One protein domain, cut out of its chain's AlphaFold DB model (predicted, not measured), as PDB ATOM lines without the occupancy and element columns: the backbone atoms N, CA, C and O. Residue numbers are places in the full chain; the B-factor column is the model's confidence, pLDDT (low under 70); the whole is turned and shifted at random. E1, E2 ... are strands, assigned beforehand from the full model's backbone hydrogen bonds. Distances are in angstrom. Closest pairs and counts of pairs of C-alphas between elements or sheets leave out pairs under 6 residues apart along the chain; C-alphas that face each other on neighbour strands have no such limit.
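AT A GLANCE: This is residues 25 to 109 of the 127 residues of an uncharacterized protein of Sinirhodobacter ferrireducens (UniProt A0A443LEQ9). This is a small sandwich of two sheets face to face, the three-stranded E1 E2 E3 over the four-stranded E4 E5 E6 E7, their strands crossed at 45 degrees; from the hairpin E5 and E6 a long loop, residues 74 to 89, reaches out and makes much of the length. The printed part has 85 residues with no named helix and seven named strands, E1 to E7 in chain order, and its class is all strand. Both sheets are antiparallel, in the orders E1 - E2 - E3 and E4 - E5 - E6 - E7. The whole is only just loose, close to compact, with a radius of gyration of the C-alphas of 14.4 A, and spans 46 by 22 by 20 A.

HOW THE PARTS SIT: Begin with E1, residues 27 to 33, and E2, residues 36 to 41: in this hairpin N 31 and O 38 are 2.9 A apart, within hydrogen-bond range. E3, residues 46 to 50, is the antiparallel neighbour of E2, with N 39 and O 47 at 2.9 A. These three form a meander, each strand the antiparallel neighbour of the one before. The tight link after E3 leads to the other sheet, also a meander, where E4, residues 56 to 58, is an edge strand beside E5, residues 67 to 73, with N 57 and O 68 at 2.9 A. E6, residues 90 to 97, is next, with N 69 and O 94 at 2.9 A from E5 to E6. E7, residues 102 to 108, is the other edge strand, with N 93 and O 106 at 2.9 A from E6 to E7. This second sheet is twisted. Between the sheets, look at E1 and E7, whose closest C-alphas, those of Leu 32 and Thr 108, are 6.6 A apart. E1 and E6 are near each other, with 8 pairs of C-alphas within 10 A, while E2 and E6 are apart.

IN THESE COORDINATES: Find C-alpha 27 at (6.141, 37.260, 11.554), where E1 begins its 17.1 A; E2 then covers 16.3 A and E3 13.6 A. E4 is 7.2 A long. E5 covers 20.1 A and ends at C-alpha 73, at (27.125, 30.730, 7.236). E6 is 23.4 A long, and E7 runs 20.1 A to C-alpha 108 at (20.198, 33.840, 14.064).

THE WHOLE: The C-alphas farthest apart, those of Pro 82 and Ala 99, are 47.2 A apart. The printed part has no cut. The link from E5 to E6, 16 residues, is long. In this model the mean pLDDT of the printed part is 89.2, and residues 75 to 79 are under 70.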
ATOM      1  N   ALA A  25      -1.095  37.206   9.107       91.69
ATOM      2  CA  ALA A  25      -0.370  37.718  10.255       91.69
ATOM      3  C   ALA A  25       1.109  37.914   9.926       91.69
ATOM      4  O   ALA A  25       1.719  37.139   9.186       91.69
ATOM      5  N   ASN A  26       1.707  38.971  10.476       94.81
ATOM      6  CA  ASN A  26       3.129  39.242  10.281       94.81
ATOM      7  C   ASN A  26       3.982  38.337  11.175       94.81
ATOM      8  O   ASN A  26       3.570  38.037  12.299       94.81
ATOM      9  N   PRO A  27       5.169  37.927  10.704       95.50
ATOM     10  CA  PRO A  27       6.141  37.260  11.554       95.50
ATOM     11  C   PRO A  27       6.597  38.221  12.658       95.50
ATOM     12  O   PRO A  27       6.855  39.401  12.408       95.50
ATOM     13  N   SER A  28       6.663  37.716  13.885       94.25
ATOM     14  CA  SER A  28       7.043  38.456  15.092       94.25
ATOM     15  C   SER A  28       8.385  37.989  15.655       94.25
ATOM     16  O   SER A  28       9.144  38.797  16.186       94.25
ATOM     17  N   ARG A  29       8.699  36.697  15.521       93.50
ATOM     18  CA  ARG A  29       9.954  36.088  15.975       93.50
ATOM     19  C   ARG A  29      10.325  34.919  15.077       93.50
ATOM     20  O   ARG A  29       9.459  34.140  14.685       93.50
ATOM     21  N   VAL A  30      11.618  34.762  14.822       94.06
ATOM     22  CA  VAL A  30      12.181  33.599  14.137       94.06
ATOM     23  C   VAL A  30      13.197  32.947  15.057       94.06
ATOM     24  O   VAL A  30      14.021  33.628  15.655       94.06
ATOM     25  N   THR A  31      13.124  31.629  15.175       92.38
ATOM     26  CA  THR A  31      14.105  30.826  15.904       92.38
ATOM     27  C   THR A  31      14.607  29.718  14.996       92.38
ATOM     28  O   THR A  31      13.828  29.124  14.248       92.38
ATOM     29  N   LEU A  32      15.906  29.449  15.062       91.56
ATOM     30  CA  LEU A  32      16.532  28.317  14.398       91.56
ATOM     31  C   LEU A  32      17.269  27.518  15.467       91.56
ATOM     32  O   LEU A  32      18.302  27.955  15.972       91.56
ATOM     33  N   LEU A  33      16.696  26.381  15.855       88.12
ATOM     34  CA  LEU A  33      17.294  25.493  16.845       88.12
ATOM     35  C   LEU A  33      17.751  24.219  16.150       88.12
ATOM     36  O   LEU A  33      16.921  23.436  15.686       88.12
ATOM     37  N   SER A  34      19.070  24.024  16.103       86.81
ATOM     38  CA  SER A  34      19.707  22.958  15.328       86.81
ATOM     39  C   SER A  34      19.225  23.000  13.873       86.81
ATOM     40  O   SER A  34      19.640  23.875  13.121       86.81
ATOM     41  N   ASP A  35      18.289  22.123  13.516       91.25
ATOM     42  CA  ASP A  35      17.793  21.934  12.155       91.25
ATOM     43  C   ASP A  35      16.318  22.331  12.001       91.25
ATOM     44  O   ASP A  35      15.713  22.129  10.954       91.25
ATOM     45  N   THR A  36      15.698  22.870  13.052       95.06
ATOM     46  CA  THR A  36      14.287  23.264  13.034       95.06
ATOM     47  C   THR A  36      14.156  24.775  12.980       95.06
ATOM     48  O   THR A  36      14.475  25.477  13.945       95.06
ATOM     49  N   LEU A  37      13.629  25.270  11.863       96.06
ATOM     50  CA  LEU A  37      13.150  26.638  11.731       96.06
ATOM     51  C   LEU A  37      11.762  26.737  12.363       96.06
ATOM     52  O   LEU A  37      10.875  25.952  12.035       96.06
ATOM     53  N   ALA A  38      11.557  27.719  13.234       96.25
ATOM     54  CA  ALA A  38      10.255  28.064  13.791       96.25
ATOM     55  C   ALA A  38       9.998  29.569  13.655       96.25
ATOM     56  O   ALA A  38      10.751  30.394  14.179       96.25
ATOM     57  N   VAL A  39       8.908  29.913  12.974       96.12
ATOM     58  CA  VAL A  39       8.432  31.285  12.776       96.12
ATOM     59  C   VAL A  39       7.170  31.482  13.598       96.12
ATOM     60  O   VAL A  39       6.178  30.781  13.407       96.12
ATOM     61  N   HIS A  40       7.215  32.442  14.511       95.50
ATOM     62  CA  HIS A  40       6.076  32.878  15.302       95.50
ATOM     63  C   HIS A  40       5.442  34.094  14.642       95.50
ATOM     64  O   HIS A  40       6.149  34.990  14.174       95.50
ATOM     65  N   PHE A  41       4.119  34.150  14.652       95.50
ATOM     66  CA  PHE A  41       3.343  35.237  14.069       95.50
ATOM     67  C   PHE A  41       2.588  36.019  15.148       95.50
ATOM     68  O   PHE A  41       2.394  35.542  16.268       95.50
ATOM     69  N   PHE A  42       2.167  37.247  14.836       93.88
ATOM     70  CA  PHE A  42       1.419  38.093  15.784       93.88
ATOM     71  C   PHE A  42       0.018  37.568  16.129       93.88
ATOM     72  O   PHE A  42      -0.531  37.961  17.153       93.88
ATOM     73  N   ASP A  43      -0.550  36.677  15.317       92.31
ATOM     74  CA  ASP A  43      -1.809  35.982  15.623       92.31
ATOM     75  C   ASP A  43      -1.622  34.784  16.574       92.31
ATOM     76  O   ASP A  43      -2.589  34.114  16.925       92.31
ATOM     77  N   GLY A  44      -0.380  34.501  16.990       92.88
ATOM     78  CA  GLY A  44      -0.029  33.382  17.860       92.88
ATOM     79  C   GLY A  44       0.224  32.064  17.128       92.88
ATOM     80  O   GLY A  44       0.652  31.098  17.764       92.88
ATOM     81  N   SER A  45       0.014  32.003  15.810       94.12
ATOM     82  CA  SER A  45       0.378  30.829  15.020       94.12
ATOM     83  C   SER A  45       1.899  30.630  14.991       94.12
ATOM     84  O   SER A  45       2.687  31.575  15.117       94.12
ATOM     85  N   VAL A  46       2.321  29.368  14.862       95.88
ATOM     86  CA  VAL A  46       3.736  28.996  14.766       95.88
ATOM     87  C   VAL A  46       3.912  28.003  13.638       95.88
ATOM     88  O   VAL A  46       3.339  26.915  13.683       95.88
ATOM     89  N   CYS A  47       4.742  28.357  12.665       96.44
ATOM     90  CA  CYS A  47       5.030  27.508  11.519       96.44
ATOM     91  C   CYS A  47       6.458  26.996  11.579       96.44
ATOM     92  O   CYS A  47       7.370  27.724  11.979       96.44
ATOM     93  N   ARG A  48       6.631  25.713  11.254       96.69
ATOM     94  CA  ARG A  48       7.890  24.995  11.443       96.69
ATOM     95  C   ARG A  48       8.330  24.288  10.176       96.69
ATOM     96  O   ARG A  48       7.493  23.799   9.423       96.69
ATOM     97  N   ALA A  49       9.638  24.217   9.983       96.81
ATOM     98  CA  ALA A  49      10.260  23.460   8.909       96.81
ATOM     99  C   ALA A  49      11.538  22.776   9.405       96.81
ATOM    100  O   ALA A  49      12.272  23.341  10.217       96.81
ATOM    101  N   ASP A  50      11.793  21.571   8.898       96.12
ATOM    102  CA  ASP A  50      13.075  20.882   9.046       96.12
ATOM    103  C   ASP A  50      13.995  21.299   7.892       96.12
ATOM    104  O   ASP A  50      13.820  20.876   6.743       96.12
ATOM    105  N   ILE A  51      14.983  22.137   8.206       94.69
ATOM    106  CA  ILE A  51      15.884  22.722   7.209       94.69
ATOM    107  C   ILE A  51      16.926  21.730   6.691       94.69
ATOM    108  O   ILE A  51      17.550  21.993   5.662       94.69
ATOM    109  N   ARG A  52      17.111  20.580   7.352       93.81
ATOM    110  CA  ARG A  52      17.961  19.507   6.815       93.81
ATOM    111  C   ARG A  52      17.297  18.770   5.674       93.81
ATOM    112  O   ARG A  52      18.002  18.279   4.796       93.81
ATOM    113  N   GLN A  53      15.972  18.670   5.694       95.19
ATOM    114  CA  GLN A  53      15.216  18.068   4.599       95.19
ATOM    115  C   GLN A  53      14.967  19.073   3.478       95.19
ATOM    116  O   GLN A  53      15.145  18.744   2.306       95.19
ATOM    117  N   ALA A  54      14.577  20.297   3.838       95.69
ATOM    118  CA  ALA A  54      14.280  21.360   2.892       95.69
ATOM    119  C   ALA A  54      14.810  22.699   3.434       95.69
ATOM    120  O   ALA A  54      14.160  23.318   4.274       95.69
ATOM    121  N   PRO A  55      15.977  23.185   2.967       95.06
ATOM    122  CA  PRO A  55      16.520  24.468   3.420       95.06
ATOM    123  C   PRO A  55      15.712  25.666   2.897       95.06
ATOM    124  O   PRO A  55      15.898  26.790   3.358       95.06
ATOM    125  N   SER A  56      14.815  25.437   1.939       97.69
ATOM    126  CA  SER A  56      13.852  26.408   1.445       97.69
ATOM    127  C   SER A  56      12.569  25.725   0.983       97.69
ATOM    128  O   SER A  56      12.552  24.532   0.670       97.69
ATOM    129  N   GLY A  57      11.484  26.489   0.925       97.00
ATOM    130  CA  GLY A  57      10.193  26.024   0.435       97.00
ATOM    131  C   GLY A  57       9.036  26.770   1.080       97.00
ATOM    132  O   GLY A  57       9.210  27.843   1.646       97.00
ATOM    133  N   ARG A  58       7.846  26.176   1.014       96.25
ATOM    134  CA  ARG A  58       6.657  26.676   1.710       96.25
ATOM    135  C   ARG A  58       6.444  25.894   2.997       96.25
ATOM    136  O   ARG A  58       6.652  24.679   3.009       96.25
ATOM    137  N   PHE A  59       6.023  26.554   4.074       94.94
ATOM    138  CA  PHE A  59       5.683  25.832   5.304       94.94
ATOM    139  C   PHE A  59       4.518  24.862   5.061       94.94
ATOM    140  O   PHE A  59       3.461  25.260   4.566       94.94
ATOM    141  N   ALA A  60       4.713  23.596   5.432       90.88
ATOM    142  CA  ALA A  60       3.651  22.597   5.441       90.88
ATOM    143  C   ALA A  60       2.709  22.838   6.629       90.88
ATOM    144  O   ALA A  60       3.156  23.257   7.697       90.88
ATOM    145  N   ASP A  61       1.410  22.598   6.426       87.62
ATOM    146  CA  ASP A  61       0.370  22.661   7.468       87.62
ATOM    147  C   ASP A  61       0.371  23.959   8.302       87.62
ATOM    148  O   ASP A  61       0.019  23.985   9.481       87.62
ATOM    149  N   CYS A  62       0.771  25.066   7.673       91.06
ATOM    150  CA  CYS A  62       0.876  26.376   8.298       91.06
ATOM    151  C   CYS A  62      -0.358  27.233   7.966       91.06
ATOM    152  O   CYS A  62      -0.676  27.402   6.785       91.06
ATOM    153  N   PRO A  63      -1.031  27.835   8.970       90.62
ATOM    154  CA  PRO A  63      -2.149  28.756   8.737       90.62
ATOM    155  C   PRO A  63      -1.758  29.996   7.920       90.62
ATOM    156  O   PRO A  63      -2.598  30.598   7.256       90.62
ATOM    157  N   GLN A  64      -0.478  30.373   7.967       90.94
ATOM    158  CA  GLN A  64       0.079  31.513   7.252       90.94
ATOM    159  C   GLN A  64       0.752  31.043   5.958       90.94
ATOM    160  O   GLN A  64       1.764  30.349   5.979       90.94
ATOM    161  N   ALA A  65       0.223  31.437   4.800       91.81
ATOM    162  CA  ALA A  65       0.884  31.153   3.527       91.81
ATOM    163  C   ALA A  65       2.197  31.954   3.426       91.81
ATOM    164  O   ALA A  65       2.174  33.150   3.134       91.81
ATOM    165  N   MET A  66       3.323  31.295   3.702       94.69
ATOM    166  CA  MET A  66       4.648  31.908   3.774       94.69
ATOM    167  C   MET A  66       5.706  30.956   3.213       94.69
ATOM    168  O   MET A  66       5.745  29.776   3.581       94.69
ATOM    169  N   ASP A  67       6.563  31.493   2.355       97.19
ATOM    170  CA  ASP A  67       7.750  30.822   1.846       97.19
ATOM    171  C   ASP A  67       8.955  31.189   2.716       97.19
ATOM    172  O   ASP A  67       9.008  32.263   3.322       97.19
ATOM    173  N   TYR A  68       9.913  30.276   2.817       97.81
ATOM    174  CA  TYR A  68      11.123  30.445   3.604       97.81
ATOM    175  C   TYR A  68      12.356  29.994   2.825       97.81
ATOM    176  O   TYR A  68      12.294  29.085   1.993       97.81
ATOM    177  N   ALA A  69      13.500  30.587   3.152       98.00
ATOM    178  CA  ALA A  69      14.806  30.030   2.836       98.00
ATOM    179  C   ALA A  69      15.793  30.302   3.973       98.00
ATOM    180  O   ALA A  69      15.726  31.333   4.646       98.00
ATOM    181  N   VAL A  70      16.708  29.361   4.196       96.69
ATOM    182  CA  VAL A  70      17.723  29.430   5.245       96.69
ATOM    183  C   VAL A  70      19.103  29.206   4.648       96.69
ATOM    184  O   VAL A  70      19.351  28.217   3.959       96.69
ATOM    185  N   VAL A  71      20.021  30.118   4.952       94.75
ATOM    186  CA  VAL A  71      21.431  30.031   4.569       94.75
ATOM    187  C   VAL A  71      22.275  30.030   5.835       94.75
ATOM    188  O   VAL A  71      22.346  31.037   6.533       94.75
ATOM    189  N   VAL A  72      22.921  28.903   6.135       89.75
ATOM    190  CA  VAL A  72      23.842  28.782   7.275       89.75
ATOM    191  C   VAL A  72      25.246  29.188   6.838       89.75
ATOM    192  O   VAL A  72      25.825  28.604   5.919       89.75
ATOM    193  N   HIS A  73      25.806  30.186   7.506       86.19
ATOM    194  CA  HIS A  73      27.125  30.730   7.236       86.19
ATOM    195  C   HIS A  73      28.145  30.189   8.235       86.19
ATOM    196  O   HIS A  73      28.021  30.356   9.449       86.19
ATOM    197  N   HIS A  74      29.199  29.589   7.689       77.56
ATOM    198  CA  HIS A  74      30.381  29.184   8.435       77.56
ATOM    199  C   HIS A  74      31.509  30.162   8.082       77.56
ATOM    200  O   HIS A  74      31.952  30.179   6.930       77.56
ATOM    201  N   PRO A  75      31.943  31.029   9.010       67.69
ATOM    202  CA  PRO A  75      32.934  32.059   8.717       67.69
ATOM    203  C   PRO A  75      34.271  31.448   8.266       67.69
ATOM    204  O   PRO A  75      35.016  30.860   9.047       67.69
ATOM    205  N   ALA A  76      34.586  31.611   6.977       65.12
ATOM    206  CA  ALA A  76      35.752  31.001   6.333       65.12
ATOM    207  C   ALA A  76      37.096  31.567   6.820       65.12
ATOM    208  O   ALA A  76      38.100  30.862   6.791       65.12
ATOM    209  N   LEU A  77      37.120  32.818   7.297       63.19
ATOM    210  CA  LEU A  77      38.346  33.511   7.723       63.19
ATOM    211  C   LEU A  77      39.050  32.839   8.907       63.19
ATOM    212  O   LEU A  77      40.253  33.012   9.076       63.19
ATOM    213  N   ALA A  78      38.313  32.067   9.704       62.22
ATOM    214  CA  ALA A  78      38.864  31.298  10.811       62.22
ATOM    215  C   ALA A  78      38.804  29.784  10.576       62.22
ATOM    216  O   ALA A  78      39.257  29.024  11.435       62.22
ATOM    217  N   ALA A  79      38.279  29.334   9.433       63.44
ATOM    218  CA  ALA A  79      38.183  27.917   9.120       63.44
ATOM    219  C   ALA A  79      39.587  27.297   9.112       63.44
ATOM    220  O   ALA A  79      40.500  27.803   8.461       63.44
ATOM    221  N   ASN A  80      39.762  26.203   9.856       71.06
ATOM    222  CA  ASN A  80      41.051  25.530  10.068       71.06
ATOM    223  C   ASN A  80      42.101  26.349  10.844       71.06
ATOM    224  O   ASN A  80      43.283  26.006  10.829       71.06
ATOM    225  N   THR A  81      41.693  27.407  11.551       76.25
ATOM    226  CA  THR A  81      42.565  28.154  12.470       76.25
ATOM    227  C   THR A  81      42.189  27.875  13.930       76.25
ATOM    228  O   THR A  81      41.031  27.554  14.211       76.25
ATOM    229  N   PRO A  82      43.105  28.080  14.895       78.00
ATOM    230  CA  PRO A  82      42.773  28.042  16.323       78.00
ATOM    231  C   PRO A  82      41.724  29.082  16.748       78.00
ATOM    232  O   PRO A  82      41.182  28.983  17.843       78.00
ATOM    233  N   LEU A  83      41.443  30.079  15.899       73.19
ATOM    234  CA  LEU A  83      40.442  31.116  16.136       73.19
ATOM    235  C   LEU A  83      39.032  30.678  15.718       73.19
ATOM    236  O   LEU A  83      38.086  31.391  16.031       73.19
ATOM    237  N   ALA A  84      38.861  29.526  15.053       70.12
ATOM    238  CA  ALA A  84      37.549  29.004  14.650       70.12
ATOM    239  C   ALA A  84      36.495  29.005  15.780       70.12
ATOM    240  O   ALA A  84      35.368  29.409  15.511       70.12
ATOM    241  N   PRO A  85      36.826  28.647  17.041       70.88
ATOM    242  CA  PRO A  85      35.859  28.667  18.138       70.88
ATOM    243  C   PRO A  85      35.370  30.070  18.521       70.88
ATOM    244  O   PRO A  85      34.385  30.187  19.237       70.88
ATOM    245  N   LEU A  86      36.061  31.130  18.086       70.88
ATOM    246  CA  LEU A  86      35.679  32.517  18.366       70.88
ATOM    247  C   LEU A  86      34.600  33.036  17.415       70.88
ATOM    248  O   LEU A  86      34.058  34.115  17.644       70.88
ATOM    249  N   PHE A  87      34.304  32.300  16.344       73.75
ATOM    250  CA  PHE A  87      33.290  32.677  15.377       73.75
ATOM    251  C   PHE A  87      32.149  31.666  15.415       73.75
ATOM    252  O   PHE A  87      32.255  30.561  14.882       73.75
ATOM    253  N   GLU A  88      31.043  32.051  16.046       71.44
ATOM    254  CA  GLU A  88      29.841  31.224  16.061       71.44
ATOM    255  C   GLU A  88      29.210  31.181  14.657       71.44
ATOM    256  O   GLU A  88      29.106  32.221  13.993       71.44
ATOM    257  N   PRO A  89      28.789  29.997  14.170       75.50
ATOM    258  CA  PRO A  89      27.964  29.906  12.976       75.50
ATOM    259  C   PRO A  89      26.709  30.763  13.135       75.50
ATOM    260  O   PRO A  89      26.063  30.749  14.183       75.50
ATOM    261  N   TYR A  90      26.343  31.475  12.077       85.69
ATOM    262  CA  TYR A  90      25.100  32.237  12.025       85.69
ATOM    263  C   TYR A  90      24.302  31.821  10.798       85.69
ATOM    264  O   TYR A  90      24.858  31.325   9.822       85.69
ATOM    265  N   ALA A  91      22.993  32.020  10.823       91.12
ATOM    266  CA  ALA A  91      22.136  31.748   9.681       91.12
ATOM    267  C   ALA A  91      21.372  32.999   9.274       91.12
ATOM    268  O   ALA A  91      20.946  33.774  10.128       91.12
ATOM    269  N   THR A  92      21.184  33.168   7.970       95.00
ATOM    270  CA  THR A  92      20.267  34.146   7.391       95.00
ATOM    271  C   THR A  92      18.974  33.427   7.033       95.00
ATOM    272  O   THR A  92      19.004  32.430   6.311       95.00
ATOM    273  N   ILE A  93      17.846  33.922   7.534       96.44
ATOM    274  CA  ILE A  93      16.511  33.409   7.232       96.44
ATOM    275  C   ILE A  93      15.775  34.471   6.431       96.44
ATOM    276  O   ILE A  93      15.605  35.591   6.914       96.44
ATOM    277  N   THR A  94      15.304  34.115   5.245       97.81
ATOM    278  CA  THR A  94      14.408  34.951   4.448       97.81
ATOM    279  C   THR A  94      13.000  34.387   4.512       97.81
ATOM    280  O   THR A  94      12.820  33.174   4.394       97.81
ATOM    281  N   LEU A  95      12.011  35.256   4.704       97.44
ATOM    282  CA  LEU A  95      10.598  34.909   4.582       97.44
ATOM    283  C   LEU A  95       9.957  35.768   3.501       97.44
ATOM    284  O   LEU A  95      10.174  36.981   3.464       97.44
ATOM    285  N   ASP A  96       9.122  35.138   2.688       97.12
ATOM    286  CA  ASP A  96       8.425  35.763   1.575       97.12
ATOM    287  C   ASP A  96       6.942  35.428   1.651       97.12
ATOM    288  O   ASP A  96       6.560  34.262   1.773       97.12
ATOM    289  N   ARG A  97       6.084  36.448   1.579       95.38
ATOM    290  CA  ARG A  97       4.633  36.254   1.523       95.38
ATOM    291  C   ARG A  97       4.142  36.458   0.089       95.38
ATOM    292  O   ARG A  97       4.031  37.603  -0.351       95.38
ATOM    293  N   PRO A  98       3.737  35.394  -0.627       91.88
ATOM    294  CA  PRO A  98       3.299  35.512  -2.021       91.88
ATOM    295  C   PRO A  98       2.064  36.397  -2.222       91.88
ATOM    296  O   PRO A  98       1.895  36.993  -3.279       91.88
ATOM    297  N   ALA A  99       1.189  36.477  -1.213       89.88
ATOM    298  CA  ALA A  99      -0.086  37.184  -1.320       89.88
ATOM    299  C   ALA A  99       0.062  38.708  -1.472       89.88
ATOM    300  O   ALA A  99      -0.773  39.335  -2.118       89.88
ATOM    301  N   ASP A 100       1.089  39.302  -0.860       90.94
ATOM    302  CA  ASP A 100       1.316  40.754  -0.845       90.94
ATOM    303  C   ASP A 100       2.759  41.156  -1.209       90.94
ATOM    304  O   ASP A 100       3.088  42.341  -1.196       90.94
ATOM    305  N   GLY A 101       3.618  40.189  -1.551       91.44
ATOM    306  CA  GLY A 101       5.001  40.416  -1.977       91.44
ATOM    307  C   GLY A 101       5.930  40.885  -0.860       91.44
ATOM    308  O   GLY A 101       7.016  41.394  -1.137       91.44
ATOM    309  N   ARG A 102       5.513  40.776   0.404       94.19
ATOM    310  CA  ARG A 102       6.344  41.217   1.520       94.19
ATOM    311  C   ARG A 102       7.494  40.260   1.764       94.19
ATOM    312  O   ARG A 102       7.321  39.045   1.751       94.19
ATOM    313  N   HIS A 103       8.639  40.863   2.054       96.62
ATOM    314  CA  HIS A 103       9.894  40.183   2.300       96.62
ATOM    315  C   HIS A 103      10.445  40.583   3.662       96.62
ATOM    316  O   HIS A 103      10.358  41.749   4.070       96.62
ATOM    317  N   TRP A 104      11.043  39.626   4.353       96.94
ATOM    318  CA  TRP A 104      11.709  39.855   5.622       96.94
ATOM    319  C   TRP A 104      12.987  39.029   5.720       96.94
ATOM    320  O   TRP A 104      13.055  37.910   5.214       96.94
ATOM    321  N   VAL A 105      13.972  39.564   6.442       96.12
ATOM    322  CA  VAL A 105      15.272  38.924   6.658       96.12
ATOM    323  C   VAL A 105      15.602  38.932   8.147       96.12
ATOM    324  O   VAL A 105      15.534  39.980   8.791       96.12
ATOM    325  N   TRP A 106      15.991  37.777   8.683       93.56
ATOM    326  CA  TRP A 106      16.514  37.620  10.040       93.56
ATOM    327  C   TRP A 106      17.900  37.003  10.017       93.56
ATOM    328  O   TRP A 106      18.258  36.270   9.096       93.56
ATOM    329  N   GLN A 107      18.648  37.268  11.082       90.38
ATOM    330  CA  GLN A 107      19.888  36.576  11.388       90.38
ATOM    331  C   GLN A 107      19.751  35.887  12.744       90.38
ATOM    332  O   GLN A 107      19.267  36.499  13.697       90.38
ATOM    333  N   THR A 108      20.149  34.618  12.816       84.88
ATOM    334  CA  THR A 108      20.198  33.840  14.064       84.88
ATOM    335  C   THR A 108      21.633  33.393  14.359       84.88
ATOM    336  O   THR A 108      22.293  32.941  13.421       84.88
ATOM    337  N   PRO A 109      22.099  33.433  15.622       77.25
ATOM    338  CA  PRO A 109      21.385  33.965  16.792       77.25
ATOM    339  C   PRO A 109      21.143  35.479  16.672       77.25
ATOM    340  O   PRO A 109      21.935  36.176  16.034       77.25
TER     341      PRO A 109